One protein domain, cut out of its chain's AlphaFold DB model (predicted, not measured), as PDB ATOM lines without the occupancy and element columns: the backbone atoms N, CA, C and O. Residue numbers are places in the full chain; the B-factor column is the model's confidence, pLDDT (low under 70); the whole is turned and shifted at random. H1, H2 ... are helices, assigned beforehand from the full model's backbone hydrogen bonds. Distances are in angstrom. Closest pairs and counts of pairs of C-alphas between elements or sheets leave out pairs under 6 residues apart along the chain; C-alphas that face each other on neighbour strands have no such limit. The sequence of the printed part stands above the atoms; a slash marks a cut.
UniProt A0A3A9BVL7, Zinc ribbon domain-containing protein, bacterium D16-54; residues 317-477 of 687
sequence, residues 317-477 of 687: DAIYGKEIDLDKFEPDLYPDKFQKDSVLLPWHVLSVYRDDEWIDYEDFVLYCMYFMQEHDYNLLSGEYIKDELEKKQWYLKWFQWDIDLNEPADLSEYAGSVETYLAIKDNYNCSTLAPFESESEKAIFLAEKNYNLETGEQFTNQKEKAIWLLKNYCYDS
ATOM      1  N   ASP A 317     -10.234  21.781  11.624       94.00
ATOM      2  CA  ASP A 317     -10.690  20.517  11.075       94.00
ATOM      3  C   ASP A 317     -10.450  20.520   9.560       94.00
ATOM      4  O   ASP A 317     -11.250  21.050   8.783       94.00
ATOM      5  N   ALA A 318      -9.329  19.935   9.135       91.44
ATOM      6  CA  ALA A 318      -8.974  19.795   7.724       91.44
ATOM      7  C   ALA A 318      -9.802  18.722   6.982       91.44
ATOM      8  O   ALA A 318      -9.831  18.722   5.747       91.44
ATOM      9  N   ILE A 319     -10.516  17.844   7.699       92.31
ATOM     10  CA  ILE A 319     -11.386  16.813   7.115       92.31
ATOM     11  C   ILE A 319     -12.647  17.481   6.552       92.31
ATOM     12  O   ILE A 319     -12.950  17.361   5.354       92.31
ATOM     13  N   TYR A 320     -13.352  18.255   7.385       91.31
ATOM     14  CA  TYR A 320     -14.533  19.025   6.975       91.31
ATOM     15  C   TYR A 320     -14.203  20.419   6.428       91.31
ATOM     16  O   TYR A 320     -15.039  21.029   5.756       91.31
ATOM     17  N   GLY A 321     -12.985  20.910   6.646       90.94
ATOM     18  CA  GLY A 321     -12.508  22.202   6.164       90.94
ATOM     19  C   GLY A 321     -13.073  23.396   6.941       90.94
ATOM     20  O   GLY A 321     -13.396  24.416   6.327       90.94
ATOM     21  N   LYS A 322     -13.212  23.286   8.269       92.75
ATOM     22  CA  LYS A 322     -13.843  24.294   9.146       92.75
ATOM     23  C   LYS A 322     -12.992  24.606  10.384       92.75
ATOM     24  O   LYS A 322     -12.153  23.812  10.789       92.75
ATOM     25  N   GLU A 323     -13.201  25.779  10.981       92.69
ATOM     26  CA  GLU A 323     -12.631  26.072  12.304       92.69
ATOM     27  C   GLU A 323     -13.343  25.241  13.371       92.69
ATOM     28  O   GLU A 323     -14.555  25.022  13.273       92.69
ATOM     29  N   ILE A 324     -12.586  24.784  14.366       92.81
ATOM     30  CA  ILE A 324     -13.138  24.085  15.522       92.81
ATOM     31  C   ILE A 324     -13.615  25.141  16.515       92.81
ATOM     32  O   ILE A 324     -12.878  26.061  16.863       92.81
ATOM     33  N   ASP A 325     -14.872  25.022  16.927       92.56
ATOM     34  CA  ASP A 325     -15.513  25.914  17.888       92.56
ATOM     35  C   ASP A 325     -15.645  25.166  19.217       92.56
ATOM     36  O   ASP A 325     -16.629  24.457  19.438       92.56
ATOM     37  N   LEU A 326     -14.612  25.277  20.060       88.81
ATOM     38  CA  LEU A 326     -14.547  24.577  21.344       88.81
ATOM     39  C   LEU A 326     -15.682  24.988  22.293       88.81
ATOM     40  O   LEU A 326     -16.168  24.151  23.043       88.81
ATOM     41  N   ASP A 327     -16.197  26.220  22.187       88.81
ATOM     42  CA  ASP A 327     -17.325  26.698  23.002       88.81
ATOM     43  C   ASP A 327     -18.636  25.947  22.708       88.81
ATOM     44  O   ASP A 327     -19.564  25.952  23.520       88.81
ATOM     45  N   LYS A 328     -18.750  25.337  21.521       90.12
ATOM     46  CA  LYS A 328     -19.911  24.531  21.107       90.12
ATOM     47  C   LYS A 328     -19.652  23.032  21.144       90.12
ATOM     48  O   LYS A 328     -20.563  22.266  20.829       90.12
ATOM     49  N   PHE A 329     -18.429  22.622  21.449       92.31
ATOM     50  CA  PHE A 329     -18.060  21.222  21.520       92.31
ATOM     51  C   PHE A 329     -18.444  20.665  22.893       92.31
ATOM     52  O   PHE A 329     -18.073  21.219  23.925       92.31
ATOM     53  N   GLU A 330     -19.217  19.579  22.906       89.19
ATOM     54  CA  GLU A 330     -19.595  18.868  24.128       89.19
ATOM     55  C   GLU A 330     -18.746  17.591  24.229       89.19
ATOM     56  O   GLU A 330     -19.116  16.580  23.634       89.19
ATOM     57  N   PRO A 331     -17.595  17.622  24.930       86.50
ATOM     58  CA  PRO A 331     -16.737  16.453  25.056       86.50
ATOM     59  C   PRO A 331     -17.383  15.372  25.940       86.50
ATOM     60  O   PRO A 331     -18.111  15.668  26.888       86.50
ATOM     61  N   ASP A 332     -17.027  14.108  25.699       79.81
ATOM     62  CA  ASP A 332     -17.489  12.932  26.463       79.81
ATOM     63  C   ASP A 332     -16.893  12.969  27.879       79.81
ATOM     64  O   ASP A 332     -17.434  12.410  28.832       79.81
ATOM     65  N   LEU A 333     -15.763  13.669  28.013       77.38
ATOM     66  CA  LEU A 333     -14.940  13.827  29.200       77.38
ATOM     67  C   LEU A 333     -14.459  15.282  29.302       77.38
ATOM     68  O   LEU A 333     -13.841  15.814  28.388       77.38
ATOM     69  N   TYR A 334     -14.709  15.937  30.432       74.25
ATOM     70  CA  TYR A 334     -14.248  17.312  30.629       74.25
ATOM     71  C   TYR A 334     -12.801  17.369  31.146       74.25
ATOM     72  O   TYR A 334     -12.436  16.534  31.982       74.25
ATOM     73  N   PRO A 335     -11.997  18.362  30.706       66.38
ATOM     74  CA  PRO A 335     -10.594  18.467  31.088       66.38
ATOM     75  C   PRO A 335     -10.256  18.524  32.572       66.38
ATOM     76  O   PRO A 335      -9.205  18.061  33.008       66.38
ATOM     77  N   ASP A 336     -11.174  19.043  33.374       68.50
ATOM     78  CA  ASP A 336     -11.054  19.138  34.825       68.50
ATOM     79  C   ASP A 336     -11.111  17.777  35.540       68.50
ATOM     80  O   ASP A 336     -10.742  17.683  36.714       68.50
ATOM     81  N   LYS A 337     -11.565  16.720  34.854       65.31
ATOM     82  CA  LYS A 337     -11.741  15.380  35.429       65.31
ATOM     83  C   LYS A 337     -10.513  14.476  35.333       65.31
ATOM     84  O   LYS A 337     -10.518  13.434  35.985       65.31
ATOM     85  N   PHE A 338      -9.481  14.840  34.571       65.50
ATOM     86  CA  PHE A 338      -8.263  14.031  34.434       65.50
ATOM     87  C   PHE A 338      -7.033  14.685  35.081       65.50
ATOM     88  O   PHE A 338      -6.974  15.892  35.316       65.50
ATOM     89  N   GLN A 339      -6.028  13.867  35.411       57.34
ATOM     90  CA  GLN A 339      -4.790  14.341  36.032       57.34
ATOM     91  C   GLN A 339      -3.905  15.031  34.982       57.34
ATOM     92  O   GLN A 339      -3.594  14.439  33.948       57.34
ATOM     93  N   LYS A 340      -3.480  16.274  35.255       54.34
ATOM     94  CA  LYS A 340      -2.717  17.137  34.325       54.34
ATOM     95  C   LYS A 340      -1.401  16.535  33.803       54.34
ATOM     96  O   LYS A 340      -0.894  17.009  32.798       54.34
ATOM     97  N   ASP A 341      -0.862  15.500  34.447       51.44
ATOM     98  CA  ASP A 341       0.404  14.858  34.061       51.44
ATOM     99  C   ASP A 341       0.246  13.712  33.022       51.44
ATOM    100  O   ASP A 341       1.226  13.036  32.719       51.44
ATOM    101  N   SER A 342      -0.959  13.462  32.483       46.88
ATOM    102  CA  SER A 342      -1.268  12.215  31.741       46.88
ATOM    103  C   SER A 342      -1.158  12.297  30.210       46.88
ATOM    104  O   SER A 342      -1.098  11.258  29.555       46.88
ATOM    105  N   VAL A 343      -1.118  13.497  29.618       48.62
ATOM    106  CA  VAL A 343      -1.057  13.662  28.154       48.62
ATOM    107  C   VAL A 343       0.372  14.002  27.736       48.62
ATOM    108  O   VAL A 343       0.802  15.155  27.785       48.62
ATOM    109  N   LEU A 344       1.121  12.978  27.328       44.97
ATOM    110  CA  LEU A 344       2.421  13.136  26.674       44.97
ATOM    111  C   LEU A 344       2.193  13.593  25.231       44.97
ATOM    112  O   LEU A 344       1.653  12.851  24.413       44.97
ATOM    113  N   LEU A 345       2.583  14.831  24.928       49.34
ATOM    114  CA  LEU A 345       2.490  15.376  23.577       49.34
ATOM    115  C   LEU A 345       3.637  14.827  22.719       49.34
ATOM    116  O   LEU A 345       4.796  15.081  23.052       49.34
ATOM    117  N   PRO A 346       3.345  14.155  21.593       43.66
ATOM    118  CA  PRO A 346       4.359  13.510  20.764       43.66
ATOM    119  C   PRO A 346       5.426  14.472  20.205       43.66
ATOM    120  O   PRO A 346       6.552  14.069  19.950       43.66
ATOM    121  N   TRP A 347       5.103  15.758  20.029       49.38
ATOM    122  CA  TRP A 347       5.990  16.767  19.428       49.38
ATOM    123  C   TRP A 347       6.691  17.698  20.435       49.38
ATOM    124  O   TRP A 347       7.476  18.549  20.019       49.38
ATOM    125  N   HIS A 348       6.436  17.561  21.743       46.78
ATOM    126  CA  HIS A 348       7.020  18.430  22.785       46.78
ATOM    127  C   HIS A 348       8.044  17.724  23.686       46.78
ATOM    128  O   HIS A 348       8.448  18.273  24.711       46.78
ATOM    129  N   VAL A 349       8.488  16.516  23.324       38.97
ATOM    130  CA  VAL A 349       9.281  15.651  24.216       38.97
ATOM    131  C   VAL A 349      10.678  16.220  24.549       38.97
ATOM    132  O   VAL A 349      11.287  15.792  25.524       38.97
ATOM    133  N   LEU A 350      11.163  17.260  23.854       37.66
ATOM    134  CA  LEU A 350      12.500  17.830  24.102       37.66
ATOM    135  C   LEU A 350      12.548  19.241  24.718       37.66
ATOM    136  O   LEU A 350      13.610  19.633  25.202       37.66
ATOM    137  N   SER A 351      11.445  19.995  24.805       36.72
ATOM    138  CA  SER A 351      11.453  21.340  25.413       36.72
ATOM    139  C   SER A 351      10.803  21.330  26.797       36.72
ATOM    140  O   SER A 351       9.710  21.853  27.021       36.72
ATOM    141  N   VAL A 352      11.488  20.706  27.753       33.78
ATOM    142  CA  VAL A 352      11.138  20.764  29.175       33.78
ATOM    143  C   VAL A 352      11.426  22.170  29.710       33.78
ATOM    144  O   VAL A 352      12.464  22.397  30.317       33.78
ATOM    145  N   TYR A 353      10.483  23.093  29.531       34.97
ATOM    146  CA  TYR A 353      10.193  24.157  30.493       34.97
ATOM    147  C   TYR A 353       8.679  24.376  30.527       34.97
ATOM    148  O   TYR A 353       8.074  24.873  29.587       34.97
ATOM    149  N   ARG A 354       8.067  23.960  31.643       42.72
ATOM    150  CA  ARG A 354       6.619  23.991  31.925       42.72
ATOM    151  C   ARG A 354       6.011  25.409  32.002       42.72
ATOM    152  O   ARG A 354       4.838  25.513  32.332       42.72
ATOM    153  N   ASP A 355       6.776  26.464  31.723       37.97
ATOM    154  CA  ASP A 355       6.354  27.857  31.929       37.97
ATOM    155  C   ASP A 355       6.053  28.621  30.618       37.97
ATOM    156  O   ASP A 355       5.429  29.680  30.675       37.97
ATOM    157  N   ASP A 356       6.404  28.069  29.447       42.81
ATOM    158  CA  ASP A 356       6.205  28.710  28.136       42.81
ATOM    159  C   ASP A 356       5.164  27.931  27.300       42.81
ATOM    160  O   ASP A 356       5.487  27.164  26.393       42.81
ATOM    161  N   GLU A 357       3.878  28.062  27.650       48.06
ATOM    162  CA  GLU A 357       2.763  27.355  26.992       48.06
ATOM    163  C   GLU A 357       2.513  27.872  25.550       48.06
ATOM    164  O   GLU A 357       1.753  28.819  25.315       48.06
ATOM    165  N   TRP A 358       3.139  27.237  24.547       55.72
ATOM    166  CA  TRP A 358       2.951  27.539  23.112       55.72
ATOM    167  C   TRP A 358       1.525  27.273  22.612       55.72
ATOM    168  O   TRP A 358       1.026  27.960  21.718       55.72
ATOM    169  N   ILE A 359       0.847  26.293  23.205       60.19
ATOM    170  CA  ILE A 359      -0.554  25.938  22.962       60.19
ATOM    171  C   ILE A 359      -1.204  25.770  24.335       60.19
ATOM    172  O   ILE A 359      -0.601  25.163  25.218       60.19
ATOM    173  N   ASP A 360      -2.415  26.306  24.508       69.12
ATOM    174  CA  ASP A 360      -3.183  26.091  25.735       69.12
ATOM    175  C   ASP A 360      -3.485  24.592  25.874       69.12
ATOM    176  O   ASP A 360      -4.046  23.965  24.969       69.12
ATOM    177  N   TYR A 361      -3.037  23.999  26.981       72.31
ATOM    178  CA  TYR A 361      -3.138  22.561  27.205       72.31
ATOM    179  C   TYR A 361      -4.595  22.082  27.235       72.31
ATOM    180  O   TYR A 361      -4.896  21.003  26.721       72.31
ATOM    181  N   GLU A 362      -5.507  22.875  27.807       76.38
ATOM    182  CA  GLU A 362      -6.925  22.523  27.891       76.38
ATOM    183  C   GLU A 362      -7.557  22.537  26.494       76.38
ATOM    184  O   GLU A 362      -8.203  21.557  26.110       76.38
ATOM    185  N   ASP A 363      -7.282  23.573  25.695       80.00
ATOM    186  CA  ASP A 363      -7.734  23.646  24.298       80.00
ATOM    187  C   ASP A 363      -7.203  22.467  23.472       80.00
ATOM    188  O   ASP A 363      -7.937  21.864  22.686       80.00
ATOM    189  N   PHE A 364      -5.929  22.107  23.651       79.56
ATOM    190  CA  PHE A 364      -5.323  21.012  22.904       79.56
ATOM    191  C   PHE A 364      -5.965  19.656  23.210       79.56
ATOM    192  O   PHE A 364      -6.252  18.883  22.287       79.56
ATOM    193  N   VAL A 365      -6.223  19.359  24.487       81.19
ATOM    194  CA  VAL A 365      -6.935  18.128  24.845       81.19
ATOM    195  C   VAL A 365      -8.326  18.122  24.219       81.19
ATOM    196  O   VAL A 365      -8.735  17.108  23.649       81.19
ATOM    197  N   LEU A 366      -9.034  19.252  24.247       87.12
ATOM    198  CA  LEU A 366     -10.336  19.356  23.603       87.12
ATOM    199  C   LEU A 366     -10.251  19.139  22.085       87.12
ATOM    200  O   LEU A 366     -11.132  18.485  21.534       87.12
ATOM    201  N   TYR A 367      -9.188  19.586  21.405       88.25
ATOM    202  CA  TYR A 367      -8.965  19.237  19.997       88.25
ATOM    203  C   TYR A 367      -8.741  17.734  19.799       88.25
ATOM    204  O   TYR A 367      -9.347  17.151  18.901       88.25
ATOM    205  N   CYS A 368      -7.932  17.074  20.635       87.38
ATOM    206  CA  CYS A 368      -7.756  15.617  20.565       87.38
ATOM    207  C   CYS A 368      -9.091  14.882  20.681       87.38
ATOM    208  O   CYS A 368      -9.395  13.995  19.884       87.38
ATOM    209  N   MET A 369      -9.905  15.285  21.654       89.06
ATOM    210  CA  MET A 369     -11.227  14.720  21.873       89.06
ATOM    211  C   MET A 369     -12.185  15.011  20.722       89.06
ATOM    212  O   MET A 369     -12.896  14.111  20.289       89.06
ATOM    213  N   TYR A 370     -12.170  16.234  20.188       93.81
ATOM    214  CA  TYR A 370     -12.964  16.620  19.024       93.81
ATOM    215  C   TYR A 370     -12.710  15.676  17.850       93.81
ATOM    216  O   TYR A 370     -13.646  15.119  17.281       93.81
ATOM    217  N   PHE A 371     -11.440  15.442  17.513       93.50
ATOM    218  CA  PHE A 371     -11.082  14.533  16.426       93.50
ATOM    219  C   PHE A 371     -11.424  13.074  16.732       93.50
ATOM    220  O   PHE A 371     -11.908  12.369  15.846       93.50
ATOM    221  N   MET A 372     -11.251  12.635  17.978       92.06
ATOM    222  CA  MET A 372     -11.622  11.281  18.377       92.06
ATOM    223  C   MET A 372     -13.135  11.037  18.273       92.06
ATOM    224  O   MET A 372     -13.571   9.968  17.863       92.06
ATOM    225  N   GLN A 373     -13.958  12.021  18.631       91.94
ATOM    226  CA  GLN A 373     -15.414  11.875  18.653       91.94
ATOM    227  C   GLN A 373     -16.073  12.070  17.298       91.94
ATOM    228  O   GLN A 373     -16.966  11.313  16.932       91.94
ATOM    229  N   GLU A 374     -15.656  13.098  16.564       93.31
ATOM    230  CA  GLU A 374     -16.322  13.506  15.327       93.31
ATOM    231  C   GLU A 374     -15.810  12.740  14.105       93.31
ATOM    232  O   GLU A 374     -16.487  12.703  13.074       93.31
ATOM    233  N   HIS A 375     -14.607  12.165  14.209       94.06
ATOM    234  CA  HIS A 375     -13.891  11.582  13.075       94.06
ATOM    235  C   HIS A 375     -13.271  10.212  13.349       94.06
ATOM    236  O   HIS A 375     -12.663   9.667  12.429       94.06
ATOM    237  N   ASP A 376     -13.375   9.683  14.575       94.06
ATOM    238  CA  ASP A 376     -12.626   8.499  15.021       94.06
ATOM    239  C   ASP A 376     -11.139   8.622  14.648       94.06
ATOM    240  O   ASP A 376     -10.522   7.711  14.103       94.06
ATOM    241  N   TYR A 377     -10.575   9.810  14.874       91.62
ATOM    242  CA  TYR A 377      -9.226  10.165  14.455       91.62
ATOM    243  C   TYR A 377      -8.359  10.499  15.666       91.62
ATOM    244  O   TYR A 377      -8.634  11.432  16.421       91.62
ATOM    245  N   ASN A 378      -7.275   9.750  15.841       87.50
ATOM    246  CA  ASN A 378      -6.291  10.006  16.875       87.50
ATOM    247  C   ASN A 378      -5.339  11.117  16.426       87.50
ATOM    248  O   ASN A 378      -4.384  10.876  15.685       87.50
ATOM    249  N   LEU A 379      -5.573  12.324  16.940       82.88
ATOM    250  CA  LEU A 379      -4.739  13.495  16.669       82.88
ATOM    251  C   LEU A 379      -3.269  13.304  17.095       82.88
ATOM    252  O   LEU A 379      -2.388  13.917  16.503       82.88
ATOM    253  N   LEU A 380      -3.000  12.441  18.084       77.38
ATOM    254  CA  LEU A 380      -1.653  12.190  18.609       77.38
ATOM    255  C   LEU A 380      -0.833  11.269  17.697       77.38
ATOM    256  O   LEU A 380       0.343  11.526  17.482       77.38
ATOM    257  N   SER A 381      -1.435  10.213  17.135       76.56
ATOM    258  CA  SER A 381      -0.731   9.312  16.199       76.56
ATOM    259  C   SER A 381      -0.856   9.740  14.739       76.56
ATOM    260  O   SER A 381      -0.092   9.283  13.888       76.56
ATOM    261  N   GLY A 382      -1.827  10.600  14.437       79.88
ATOM    262  CA  GLY A 382      -2.158  11.015  13.086       79.88
ATOM    263  C   GLY A 382      -2.891   9.938  12.282       79.88
ATOM    264  O   GLY A 382      -2.706   9.863  11.071       79.88
ATOM    265  N   GLU A 383      -3.712   9.103  12.922       83.44
ATOM    266  CA  GLU A 383      -4.367   7.955  12.279       83.44
ATOM    267  C   GLU A 383      -5.841   7.816  12.648       83.44
ATOM    268  O   GLU A 383      -6.275   8.237  13.718       83.44
ATOM    269  N   TYR A 384      -6.598   7.157  11.771       89.38
ATOM    270  CA  TYR A 384      -7.962   6.735  12.067       89.38
ATOM    271  C   TYR A 384      -7.971   5.488  12.950       89.38
ATOM    272  O   TYR A 384      -7.257   4.519  12.687       89.38
ATOM    273  N   ILE A 385      -8.835   5.519  13.953       88.19
ATOM    274  CA  ILE A 385      -9.191   4.389  14.795       88.19
ATOM    275  C   ILE A 385     -10.051   3.412  13.984       88.19
ATOM    276  O   ILE A 385     -10.908   3.813  13.194       88.19
ATOM    277  N   LYS A 386      -9.809   2.114  14.150       86.06
ATOM    278  CA  LYS A 386     -10.449   1.051  13.360       86.06
ATOM    279  C   LYS A 386     -11.794   0.625  13.930       86.06
ATOM    280  O   LYS A 386     -12.668   0.214  13.165       86.06
ATOM    281  N   ASP A 387     -11.935   0.676  15.250       84.56
ATOM    282  CA  ASP A 387     -13.112   0.205  15.970       84.56
ATOM    283  C   ASP A 387     -13.251   0.837  17.370       84.56
ATOM    284  O   ASP A 387     -12.368   1.533  17.874       84.56
ATOM    285  N   GLU A 388     -14.391   0.577  18.014       85.38
ATOM    286  CA  GLU A 388     -14.707   1.081  19.358       85.38
ATOM    287  C   GLU A 388     -13.732   0.591  20.440       85.38
ATOM    288  O   GLU A 388     -13.554   1.259  21.459       85.38
ATOM    289  N   LEU A 389     -13.068  -0.557  20.247       83.19
ATOM    290  CA  LEU A 389     -12.081  -1.034  21.213       83.19
ATOM    291  C   LEU A 389     -10.832  -0.159  21.163       83.19
ATOM    292  O   LEU A 389     -10.340   0.264  22.206       83.19
ATOM    293  N   GLU A 390     -10.307   0.103  19.972       84.94
ATOM    294  CA  GLU A 390      -9.127   0.949  19.811       84.94
ATOM    295  C   GLU A 390      -9.421   2.381  20.314       84.94
ATOM    296  O   GLU A 390      -8.570   3.000  20.958       84.94
ATOM    297  N   LYS A 391     -10.670   2.853  20.178       88.62
ATOM    298  CA  LYS A 391     -11.160   4.091  20.812       88.62
ATOM    299  C   LYS A 391     -11.134   4.015  22.341       88.62
ATOM    300  O   LYS A 391     -10.591   4.907  22.992       88.62
ATOM    301  N   LYS A 392     -11.667   2.941  22.934       87.56
ATOM    302  CA  LYS A 392     -11.625   2.715  24.389       87.56
ATOM    303  C   LYS A 392     -10.187   2.653  24.912       87.56
ATOM    304  O   LYS A 392      -9.863   3.296  25.909       87.56
ATOM    305  N   GLN A 393      -9.312   1.921  24.225       86.12
ATOM    306  CA  GLN A 393      -7.888   1.828  24.552       86.12
ATOM    307  C   GLN A 393      -7.211   3.194  24.518       86.12
ATOM    308  O   GLN A 393      -6.408   3.492  25.400       86.12
ATOM    309  N   TRP A 394      -7.554   4.032  23.541       86.69
ATOM    310  CA  TRP A 394      -7.044   5.393  23.455       86.69
ATOM    311  C   TRP A 394      -7.443   6.230  24.679       86.69
ATOM    312  O   TRP A 394      -6.572   6.827  25.312       86.69
ATOM    313  N   TYR A 395      -8.719   6.210  25.084       86.94
ATOM    314  CA  TYR A 395      -9.174   6.929  26.282       86.94
ATOM    315  C   TYR A 395      -8.507   6.424  27.569       86.94
ATOM    316  O   TYR A 395      -8.072   7.224  28.400       86.94
ATOM    317  N   LEU A 396      -8.352   5.107  27.715       86.50
ATOM    318  CA  LEU A 396      -7.658   4.510  28.857       86.50
ATOM    319  C   LEU A 396      -6.163   4.868  28.876       86.50
ATOM    320  O   LEU A 396      -5.640   5.198  29.938       86.50
ATOM    321  N   LYS A 397      -5.482   4.842  27.719       82.00
ATOM    322  CA  LYS A 397      -4.043   5.141  27.601       82.00
ATOM    323  C   LYS A 397      -3.741   6.594  27.954       82.00
ATOM    324  O   LYS A 397      -2.826   6.846  28.729       82.00
ATOM    325  N   TRP A 398      -4.490   7.534  27.381       79.12
ATOM    326  CA  TRP A 398      -4.155   8.960  27.449       79.12
ATOM    327  C   TRP A 398      -4.849   9.713  28.581       79.12
ATOM    328  O   TRP A 398      -4.301  10.684  29.096       79.12
ATOM    329  N   PHE A 399      -6.040   9.267  28.990       79.56
ATOM    330  CA  PHE A 399      -6.855   9.971  29.984       79.56
ATOM    331  C   PHE A 399      -7.160   9.137  31.225       79.56
ATOM    332  O   PHE A 399      -7.784   9.661  32.147       79.56
ATOM    333  N   GLN A 400      -6.732   7.866  31.266       82.94
ATOM    334  CA  GLN A 400      -7.084   6.920  32.332       82.94
ATOM    335  C   GLN A 400      -8.590   6.944  32.611       82.94
ATOM    336  O   GLN A 400      -9.030   7.021  33.756       82.94
ATOM    337  N   TRP A 401      -9.391   6.943  31.546       86.00
ATOM    338  CA  TRP A 401     -10.841   7.061  31.631       86.00
ATOM    339  C   TRP A 401     -11.508   5.896  30.916       86.00
ATOM    340  O   TRP A 401     -11.221   5.640  29.745       86.00
ATOM    341  N   ASP A 402     -12.409   5.204  31.611       87.56
ATOM    342  CA  ASP A 402     -13.259   4.197  30.989       87.56
ATOM    343  C   ASP A 402     -14.539   4.878  30.490       87.56
ATOM    344  O   ASP A 402     -15.396   5.297  31.273       87.56
ATOM    345  N   ILE A 403     -14.653   5.015  29.170       85.38
ATOM    346  CA  ILE A 403     -15.798   5.657  28.513       85.38
ATOM    347  C   ILE A 403     -17.100   4.854  28.633       85.38
ATOM    348  O   ILE A 403     -18.172   5.456  28.618       85.38
ATOM    349  N   ASP A 404     -17.031   3.530  28.807       84.50
ATOM    350  CA  ASP A 404     -18.219   2.681  28.945       84.50
ATOM    351  C   ASP A 404     -18.822   2.820  30.346       84.50
ATOM    352  O   ASP A 404     -20.044   2.855  30.521       84.50
ATOM    353  N   LEU A 405     -17.951   2.901  31.355       84.00
ATOM    354  CA  LEU A 405     -18.330   3.067  32.759       84.00
ATOM    355  C   LEU A 405     -18.520   4.539  33.148       84.00
ATOM    356  O   LEU A 405     -19.174   4.834  34.150       84.00
ATOM    357  N   ASN A 406     -17.998   5.455  32.331       84.94
ATOM    358  CA  ASN A 406     -17.975   6.893  32.567       84.94
ATOM    359  C   ASN A 406     -17.330   7.254  33.920       84.94
ATOM    360  O   ASN A 406     -17.866   8.058  34.692       84.94
ATOM    361  N   GLU A 407     -16.180   6.642  34.212       84.62
ATOM    362  CA  GLU A 407     -15.423   6.846  35.448       84.62
ATOM    363  C   GLU A 407     -13.897   6.786  35.221       84.62
ATOM    364  O   GLU A 407     -13.439   6.204  34.230       84.62
ATOM    365  N   PRO A 408     -13.084   7.364  36.131       84.38
ATOM    366  CA  PRO A 408     -11.636   7.191  36.094       84.38
ATOM    367  C   PRO A 408     -11.245   5.716  36.261       84.38
ATOM    368  O   PRO A 408     -11.705   5.042  37.184       84.38
ATOM    369  N   ALA A 409     -10.338   5.241  35.415       84.69
ATOM    370  CA  ALA A 409      -9.719   3.931  35.512       84.69
ATOM    371  C   ALA A 409      -8.407   4.027  36.303       84.69
ATOM    372  O   ALA A 409      -7.427   4.607  35.841       84.69
ATOM    373  N   ASP A 410      -8.363   3.418  37.488       83.00
ATOM    374  CA  ASP A 410      -7.108   3.268  38.225       83.00
ATOM    375  C   ASP A 410      -6.288   2.118  37.628       83.00
ATOM    376  O   ASP A 410      -6.558   0.946  37.888       83.00
ATOM    377  N   LEU A 411      -5.284   2.449  36.811       83.81
ATOM    378  CA  LEU A 411      -4.393   1.461  36.196       83.81
ATOM    379  C   LEU A 411      -3.336   0.910  37.168       83.81
ATOM    380  O   LEU A 411      -2.650  -0.058  36.829       83.81
ATOM    381  N   SER A 412      -3.175   1.490  38.364       82.56
ATOM    382  CA  SER A 412      -2.120   1.090  39.307       82.56
ATOM    383  C   SER A 412      -2.290  -0.353  39.795       82.56
ATOM    384  O   SER A 412      -1.306  -1.085  39.896       82.56
ATOM    385  N   GLU A 413      -3.534  -0.804  39.962       82.25
ATOM    386  CA  GLU A 413      -3.886  -2.193  40.298       82.25
ATOM    387  C   GLU A 413      -3.669  -3.184  39.136       82.25
ATOM    388  O   GLU A 413      -3.776  -4.397  39.318       82.25
ATOM    389  N   TYR A 414      -3.354  -2.686  37.936       85.88
ATOM    390  CA  TYR A 414      -3.202  -3.462  36.697       85.88
ATOM    391  C   TYR A 414      -1.790  -3.322  36.122       85.88
ATOM    392  O   TYR A 414      -1.587  -3.346  34.906       85.88
ATOM    393  N   ALA A 415      -0.801  -3.134  37.003       80.19
ATOM    394  CA  ALA A 415       0.601  -2.924  36.643       80.19
ATOM    395  C   ALA A 415       0.823  -1.740  35.674       80.19
ATOM    396  O   ALA A 415       1.803  -1.730  34.930       80.19
ATOM    397  N   GLY A 416      -0.081  -0.753  35.669       77.19
ATOM    398  CA  GLY A 416      -0.040   0.395  34.762       77.19
ATOM    399  C   GLY A 416      -0.390   0.077  33.303       77.19
ATOM    400  O   GLY A 416      -0.185   0.930  32.446       77.19
ATOM    401  N   SER A 417      -0.892  -1.124  32.992       85.25
ATOM    402  CA  SER A 417      -1.177  -1.557  31.617       85.25
ATOM    403  C   SER A 417      -2.672  -1.513  31.303       85.25
ATOM    404  O   SER A 417      -3.490  -2.144  31.978       85.25
ATOM    405  N   VAL A 418      -3.012  -0.823  30.210       87.69
ATOM    406  CA  VAL A 418      -4.367  -0.789  29.638       87.69
ATOM    407  C   VAL A 418      -4.811  -2.187  29.211       87.69
ATOM    408  O   VAL A 418      -5.954  -2.571  29.441       87.69
ATOM    409  N   GLU A 419      -3.918  -2.992  28.635       88.94
ATOM    410  CA  GLU A 419      -4.271  -4.341  28.188       88.94
ATOM    411  C   GLU A 419      -4.560  -5.273  29.367       88.94
ATOM    412  O   GLU A 419      -5.472  -6.093  29.287       88.94
ATOM    413  N   THR A 420      -3.828  -5.123  30.475       91.06
ATOM    414  CA  THR A 420      -4.115  -5.837  31.727       91.06
ATOM    415  C   THR A 420      -5.461  -5.398  32.307       91.06
ATOM    416  O   THR A 420      -6.259  -6.253  32.694       91.06
ATOM    417  N   TYR A 421      -5.754  -4.093  32.313       91.44
ATOM    418  CA  TYR A 421      -7.049  -3.559  32.745       91.44
ATOM    419  C   TYR A 421      -8.206  -4.166  31.937       91.44
ATOM    420  O   TYR A 421      -9.113  -4.757  32.522       91.44
ATOM    421  N   LEU A 422      -8.136  -4.112  30.602       90.25
ATOM    422  CA  LEU A 422      -9.163  -4.658  29.708       90.25
ATOM    423  C   LEU A 422      -9.306  -6.179  29.848       90.25
ATOM    424  O   LEU A 422     -10.416  -6.714  29.875       90.25
ATOM    425  N   ALA A 423      -8.194  -6.897  30.003       91.56
ATOM    426  CA  ALA A 423      -8.235  -8.334  30.225       91.56
ATOM    427  C   ALA A 423      -8.947  -8.691  31.538       91.56
ATOM    428  O   ALA A 423      -9.722  -9.652  31.580       91.56
ATOM    429  N   ILE A 424      -8.727  -7.926  32.613       90.38
ATOM    430  CA  ILE A 424      -9.358  -8.172  33.914       90.38
ATOM    431  C   ILE A 424     -10.818  -7.714  33.941       90.38
ATOM    432  O   ILE A 424     -11.671  -8.530  34.295       90.38
ATOM    433  N   LYS A 425     -11.098  -6.457  33.577       88.94
ATOM    434  CA  LYS A 425     -12.424  -5.828  33.684       88.94
ATOM    435  C   LYS A 425     -13.404  -6.316  32.628       88.94
ATOM    436  O   LYS A 425     -14.532  -6.659  32.975       88.94
ATOM    437  N   ASP A 426     -12.945  -6.441  31.386       85.62
ATOM    438  CA  ASP A 426     -13.817  -6.699  30.235       85.62
ATOM    439  C   ASP A 426     -13.690  -8.129  29.694       85.62
ATOM    440  O   ASP A 426     -14.376  -8.507  28.747       85.62
ATOM    441  N   ASN A 427     -12.816  -8.947  30.295       89.56
ATOM    442  CA  ASN A 427     -12.473 -10.281  29.800       89.56
ATOM    443  C   ASN A 427     -12.002 -10.265  28.334       89.56
ATOM    444  O   ASN A 427     -12.307 -11.183  27.574       89.56
ATOM    445  N   TYR A 428     -11.267  -9.224  27.933       87.44
ATOM    446  CA  TYR A 428     -10.924  -8.972  26.537       87.44
ATOM    447  C   TYR A 428      -9.448  -9.241  26.217       87.44
ATOM    448  O   TYR A 428      -8.550  -8.744  26.898       87.44
ATOM    449  N   ASN A 429      -9.188  -9.988  25.143       84.56
ATOM    450  CA  ASN A 429      -7.849 -10.275  24.646       84.56
ATOM    451  C   ASN A 429      -7.479  -9.295  23.523       84.56
ATOM    452  O   ASN A 429      -7.921  -9.425  22.379       84.56
ATOM    453  N   CYS A 430      -6.619  -8.327  23.843       80.25
ATOM    454  CA  CYS A 430      -6.171  -7.309  22.886       80.25
ATOM    455  C   CYS A 430      -5.354  -7.892  21.717       80.25
ATOM    456  O   CYS A 430      -5.258  -7.258  20.673       80.25
ATOM    457  N   SER A 431      -4.788  -9.098  21.860       78.44
ATOM    458  CA  SER A 431      -4.012  -9.751  20.797       78.44
ATOM    459  C   SER A 431      -4.893 -10.437  19.752       78.44
ATOM    460  O   SER A 431      -4.502 -10.533  18.592       78.44
ATOM    461  N   THR A 432      -6.059 -10.950  20.151       80.50
ATOM    462  CA  THR A 432      -6.986 -11.666  19.255       80.50
ATOM    463  C   THR A 432      -8.210 -10.840  18.875       80.50
ATOM    464  O   THR A 432      -8.969 -11.253  18.000       80.50
ATOM    465  N   LEU A 433      -8.387  -9.677  19.508       79.62
ATOM    466  CA  LEU A 433      -9.549  -8.805  19.367       79.62
ATOM    467  C   LEU A 433     -10.875  -9.513  19.707       79.62
ATOM    468  O   LEU A 433     -11.915  -9.275  19.088       79.62
ATOM    469  N   ALA A 434     -10.847 -10.395  20.706       81.31
ATOM    470  CA  ALA A 434     -12.005 -11.160  21.156       81.31
ATOM    471  C   ALA A 434     -11.967 -11.396  22.674       81.31
ATOM    472  O   ALA A 434     -10.901 -11.304  23.286       81.31
ATOM    473  N   PRO A 435     -13.105 -11.724  23.313       87.88
ATOM    474  CA  PRO A 435     -13.094 -12.196  24.690       87.88
ATOM    475  C   PRO A 435     -12.278 -13.483  24.838       87.88
ATOM    476  O   PRO A 435     -12.269 -14.309  23.925       87.88
ATOM    477  N   PHE A 436     -11.644 -13.685  25.993       89.75
ATOM    478  CA  PHE A 436     -10.957 -14.949  26.276       89.75
ATOM    479  C   PHE A 436     -11.943 -16.121  26.253       89.75
ATOM    480  O   PHE A 436     -13.018 -16.050  26.859       89.75
ATOM    481  N   GLU A 437     -11.562 -17.221  25.602       90.12
ATOM    482  CA  GLU A 437     -12.393 -18.427  25.509       90.12
ATOM    483  C   GLU A 437     -12.312 -19.277  26.786       90.12
ATOM    484  O   GLU A 437     -13.188 -20.104  27.051       90.12
ATOM    485  N   SER A 438     -11.263 -19.086  27.596       89.81
ATOM    486  CA  SER A 438     -11.075 -19.791  28.866       89.81
ATOM    487  C   SER A 438     -10.257 -18.999  29.891       89.81
ATOM    488  O   SER A 438      -9.398 -18.191  29.541       89.81
ATOM    489  N   GLU A 439     -10.452 -19.318  31.174       89.12
ATOM    490  CA  GLU A 439      -9.648 -18.770  32.280       89.12
ATOM    491  C   GLU A 439      -8.150 -19.069  32.128       89.12
ATOM    492  O   GLU A 439      -7.309 -18.251  32.494       89.12
ATOM    493  N   SER A 440      -7.801 -20.227  31.558       89.06
ATOM    494  CA  SER A 440      -6.406 -20.592  31.307       89.06
ATOM    495  C   SER A 440      -5.760 -19.691  30.261       89.06
ATOM    496  O   SER A 440      -4.629 -19.255  30.446       89.06
ATOM    497  N   GLU A 441      -6.478 -19.389  29.178       90.81
ATOM    498  CA  GLU A 441      -6.001 -18.473  28.140       90.81
ATOM    499  C   GLU A 441      -5.757 -17.074  28.720       90.81
ATOM    500  O   GLU A 441      -4.674 -16.511  28.548       90.81
ATOM    501  N   LYS A 442      -6.725 -16.559  29.489       93.31
ATOM    502  CA  LYS A 442      -6.621 -15.269  30.179       93.31
ATOM    503  C   LYS A 442      -5.427 -15.215  31.127       93.31
ATOM    504  O   LYS A 442      -4.657 -14.258  31.099       93.31
ATOM    505  N   ALA A 443      -5.241 -16.243  31.951       92.06
ATOM    506  CA  ALA A 443      -4.134 -16.296  32.899       92.06
ATOM    507  C   ALA A 443      -2.762 -16.350  32.214       92.06
ATOM    508  O   ALA A 443      -1.821 -15.709  32.682       92.06
ATOM    509  N   ILE A 444      -2.645 -17.076  31.097       91.50
ATOM    510  CA  ILE A 444      -1.414 -17.120  30.301       91.50
ATOM    511  C   ILE A 444      -1.117 -15.735  29.718       91.50
ATOM    512  O   ILE A 444      -0.003 -15.242  29.891       91.50
ATOM    513  N   PHE A 445      -2.108 -15.082  29.104       92.19
ATOM    514  CA  PHE A 445      -1.967 -13.727  28.563       92.19
ATOM    515  C   PHE A 445      -1.511 -12.721  29.630       92.19
ATOM    516  O   PHE A 445      -0.541 -11.987  29.436       92.19
ATOM    517  N   LEU A 446      -2.169 -12.717  30.793       92.62
ATOM    518  CA  LEU A 446      -1.824 -11.826  31.903       92.62
ATOM    519  C   LEU A 446      -0.410 -12.094  32.426       92.62
ATOM    520  O   LEU A 446       0.355 -11.159  32.665       92.62
ATOM    521  N   ALA A 447      -0.009 -13.361  32.526       91.19
ATOM    522  CA  ALA A 447       1.345 -13.702  32.937       91.19
ATOM    523  C   ALA A 447       2.401 -13.261  31.912       91.19
ATOM    524  O   ALA A 447       3.497 -12.838  32.294       91.19
ATOM    525  N   GLU A 448       2.099 -13.308  30.614       88.75
ATOM    526  CA  GLU A 448       2.969 -12.740  29.577       88.75
ATOM    527  C   GLU A 448       3.151 -11.226  29.753       88.75
ATOM    528  O   GLU A 448       4.271 -10.738  29.599       88.75
ATOM    529  N   LYS A 449       2.114 -10.516  30.217       88.69
ATOM    530  CA  LYS A 449       2.161  -9.103  30.642       88.69
ATOM    531  C   LYS A 449       2.754  -8.886  32.047       88.69
ATOM    532  O   LYS A 449       2.690  -7.790  32.590       88.69
ATOM    533  N   ASN A 450       3.378  -9.917  32.623       90.19
ATOM    534  CA  ASN A 450       3.971  -9.924  33.962       90.19
ATOM    535  C   ASN A 450       2.977  -9.633  35.102       90.19
ATOM    536  O   ASN A 450       3.389  -9.140  36.148       90.19
ATOM    537  N   TYR A 451       1.699  -9.967  34.921       91.25
ATOM    538  CA  TYR A 451       0.638  -9.785  35.910       91.25
ATOM    539  C   TYR A 451       0.199 -11.128  36.506       91.25
ATOM    540  O   TYR A 451      -0.181 -12.046  35.776       91.25
ATOM    541  N   ASN A 452       0.241 -11.258  37.833       90.69
ATOM    542  CA  ASN A 452      -0.235 -12.444  38.536       90.69
ATOM    543  C   ASN A 452      -1.724 -12.293  38.876       90.69
ATOM    544  O   ASN A 452      -2.099 -11.505  39.741       90.69
ATOM    545  N   LEU A 453      -2.569 -13.095  38.224       88.62
ATOM    546  CA  LEU A 453      -4.026 -13.048  38.385       88.62
ATOM    547  C   LEU A 453      -4.503 -13.371  39.816       88.62
ATOM    548  O   LEU A 453      -5.576 -12.926  40.209       88.62
ATOM    549  N   GLU A 454      -3.736 -14.136  40.599       86.19
ATOM    550  CA  GLU A 454      -4.122 -14.515  41.965       86.19
ATOM    551  C   GLU A 454      -3.810 -13.423  42.991       86.19
ATOM    552  O   GLU A 454      -4.556 -13.260  43.957       86.19
ATOM    553  N   THR A 455      -2.703 -12.698  42.809       87.81
ATOM    554  CA  THR A 455      -2.249 -11.678  43.769       87.81
ATOM    555  C   THR A 455      -2.592 -10.255  43.342       87.81
ATOM    556  O   THR A 455      -2.639  -9.375  44.194       87.81
ATOM    557  N   GLY A 456      -2.824 -10.021  42.048       85.69
ATOM    558  CA  GLY A 456      -2.943  -8.685  41.464       85.69
ATOM    559  C   GLY A 456      -1.610  -7.935  41.356       85.69
ATOM    560  O   GLY A 456      -1.590  -6.756  41.018       85.69
ATOM    561  N   GLU A 457      -0.489  -8.600  41.648       87.06
ATOM    562  CA  GLU A 457       0.852  -8.007  41.658       87.06
ATOM    563  C   GLU A 457       1.705  -8.515  40.487       87.06
ATOM    564  O   GLU A 457       1.379  -9.498  39.816       87.06
ATOM    565  N   GLN A 458       2.838  -7.853  40.240       89.62
ATOM    566  CA  GLN A 458       3.822  -8.342  39.277       89.62
ATOM    567  C   GLN A 458       4.590  -9.551  39.826       89.62
ATOM    568  O   GLN A 458       4.876  -9.626  41.021       89.62
ATOM    569  N   PHE A 459       5.005 -10.471  38.950       88.88
ATOM    570  CA  PHE A 459       5.917 -11.543  39.365       88.88
ATOM    571  C   PHE A 459       7.278 -10.964  39.757       88.88
ATOM    572  O   PHE A 459       7.840 -10.128  39.044       88.88
ATOM    573  N   THR A 460       7.865 -11.464  40.847       88.62
ATOM    574  CA  THR A 460       9.165 -10.979  41.336       88.62
ATOM    575  C   THR A 460      10.317 -11.359  40.407       88.62
ATOM    576  O   THR A 460      11.361 -10.710  40.403       88.62
ATOM    577  N   ASN A 461      10.160 -12.436  39.630       86.81
ATOM    578  CA  ASN A 461      11.118 -12.883  38.622       86.81
ATOM    579  C   ASN A 461      10.482 -13.878  37.627       86.81
ATOM    580  O   ASN A 461       9.449 -14.493  37.890       86.81
ATOM    581  N   GLN A 462      11.151 -14.095  36.486       84.69
ATOM    582  CA  GLN A 462      10.695 -15.025  35.435       84.69
ATOM    583  C   GLN A 462      10.529 -16.469  35.925       84.69
ATOM    584  O   GLN A 462       9.716 -17.224  35.392       84.69
ATOM    585  N   LYS A 463      11.309 -16.857  36.934       82.25
ATOM    586  CA  LYS A 463      11.305 -18.203  37.501       82.25
ATOM    587  C   LYS A 463      10.029 -18.454  38.309       82.25
ATOM    588  O   LYS A 463       9.389 -19.482  38.116       82.25
ATOM    589  N   GLU A 464       9.620 -17.505  39.142       87.38
ATOM    590  CA  GLU A 464       8.339 -17.547  39.853       87.38
ATOM    591  C   GLU A 464       7.171 -17.672  38.870       87.38
ATOM    592  O   GLU A 464       6.356 -18.584  38.999       87.38
ATOM    593  N   LYS A 465       7.153 -16.824  37.833       90.00
ATOM    594  CA  LYS A 465       6.135 -16.866  36.778       90.00
ATOM    595  C   LYS A 465       6.046 -18.238  36.104       90.00
ATOM    596  O   LYS A 465       4.953 -18.771  35.928       90.00
ATOM    597  N   ALA A 466       7.184 -18.815  35.717       86.62
ATOM    598  CA  ALA A 466       7.228 -20.106  35.034       86.62
ATOM    599  C   ALA A 466       6.705 -21.255  35.911       86.62
ATOM    600  O   ALA A 466       6.000 -22.134  35.415       86.62
ATOM    601  N   ILE A 467       7.017 -21.233  37.210       86.50
ATOM    602  CA  ILE A 467       6.517 -22.220  38.173       86.50
ATOM    603  C   ILE A 467       5.011 -22.044  38.388       86.50
ATOM    604  O   ILE A 467       4.280 -23.034  38.406       86.50
ATOM    605  N   TRP A 468       4.541 -20.804  38.536       91.00
ATOM    606  CA  TRP A 468       3.125 -20.486  38.727       91.00
ATOM    607  C   TRP A 468       2.271 -20.949  37.540       91.00
ATOM    608  O   TRP A 468       1.292 -21.672  37.735       91.00
ATOM    609  N   LEU A 469       2.692 -20.631  36.309       91.12
ATOM    610  CA  LEU A 469       2.020 -21.066  35.077       91.12
ATOM    611  C   LEU A 469       1.926 -22.591  34.980       91.12
ATOM    612  O   LEU A 469       0.866 -23.131  34.650       91.12
ATOM    613  N   LEU A 470       3.008 -23.297  35.318       89.06
ATOM    614  CA  LEU A 470       3.013 -24.753  35.267       89.06
ATOM    615  C   LEU A 470       2.083 -25.351  36.332       89.06
ATOM    616  O   LEU A 470       1.274 -26.213  36.008       89.06
ATOM    617  N   LYS A 471       2.149 -24.884  37.584       89.44
ATOM    618  CA  LYS A 471       1.355 -25.438  38.697       89.44
ATOM    619  C   LYS A 471      -0.146 -25.194  38.532       89.44
ATOM    620  O   LYS A 471      -0.949 -26.113  38.711       89.44
ATOM    621  N   ASN A 472      -0.530 -23.972  38.176       90.44
ATOM    622  CA  ASN A 472      -1.937 -23.577  38.151       90.44
ATOM    623  C   ASN A 472      -2.614 -23.895  36.815       90.44
ATOM    624  O   ASN A 472      -3.755 -24.352  36.810       90.44
ATOM    625  N   TYR A 473      -1.893 -23.768  35.697       90.50
ATOM    626  CA  TYR A 473      -2.476 -23.861  34.352       90.50
ATOM    627  C   TYR A 473      -1.869 -24.965  33.483       90.50
ATOM    628  O   TYR A 473      -2.235 -25.103  32.319       90.50
ATOM    629  N   CYS A 474      -0.967 -25.781  34.039       90.06
ATOM    630  CA  CYS A 474      -0.230 -26.819  33.313       90.06
ATOM    631  C   CYS A 474       0.514 -26.281  32.089       90.06
ATOM    632  O   CYS A 474       0.750 -27.018  31.140       90.06
ATOM    633  N   TYR A 475       0.869 -24.999  32.085       89.25
ATOM    634  CA  TYR A 475       1.494 -24.357  30.941       89.25
ATOM    635  C   TYR A 475       2.998 -24.237  31.163       89.25
ATOM    636  O   TYR A 475       3.450 -23.569  32.095       89.25
ATOM    637  N   ASP A 476       3.785 -24.876  30.301       85.31
ATOM    638  CA  ASP A 476       5.225 -24.664  30.265       85.31
ATOM    639  C   ASP A 476       5.544 -23.461  29.376       85.31
ATOM    640  O   ASP A 476       5.519 -23.538  28.146       85.31
ATOM    641  N   SER A 477       5.894 -22.344  30.015       82.06
ATOM    642  CA  SER A 477       6.276 -21.103  29.335       82.06
ATOM    643  C   SER A 477       7.528 -21.244  28.462       82.06
ATOM    644  O   SER A 477       7.743 -20.427  27.569       82.06
TER     645      SER A 477
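Overview. This is residues 317 to 477 of the 687 residues of the protein "Zinc ribbon domain-containing protein" of bacterium D16-54 (UniProt A0A3A9BVL7). With little regular structure, this elongated domain sets five short helices, H1 to H5, in a row along its longest axis, joined by long loops; residues 349 to 357 stick out. The 161 printed residues are loose, with a radius of gyration of the C-alphas of 19.0 A, and span 59 by 35 by 25 A. The class is all helix, with 57 residues in helices and no named strand.

Along the chain. After residues 317 to 360, H1, residues 361 to 375, runs 20.9 A from C-alpha 361 at (-3.138, 22.561, 27.205). H2 is residues 388 to 399, H3 418 to 425, H4 439 to 448, and H5 462 to 473, ending at (-2.476, -23.861, 34.352).

Arrangement. H1 and H2 are close but not clearly touching; their closest C-alphas, Met 372 and Lys 391, are 7.6 A apart. H4 and H5, a hairpin, touch, closest at C-alphas Ser 440 and Tyr 473, 6.0 A. In the five helices every O i to N i+4 pair is within hydrogen-bond range.

Size, cuts and confidence. The printed part has no cut. The links between helices are long. Residues 335 to 360 have pLDDT under 70.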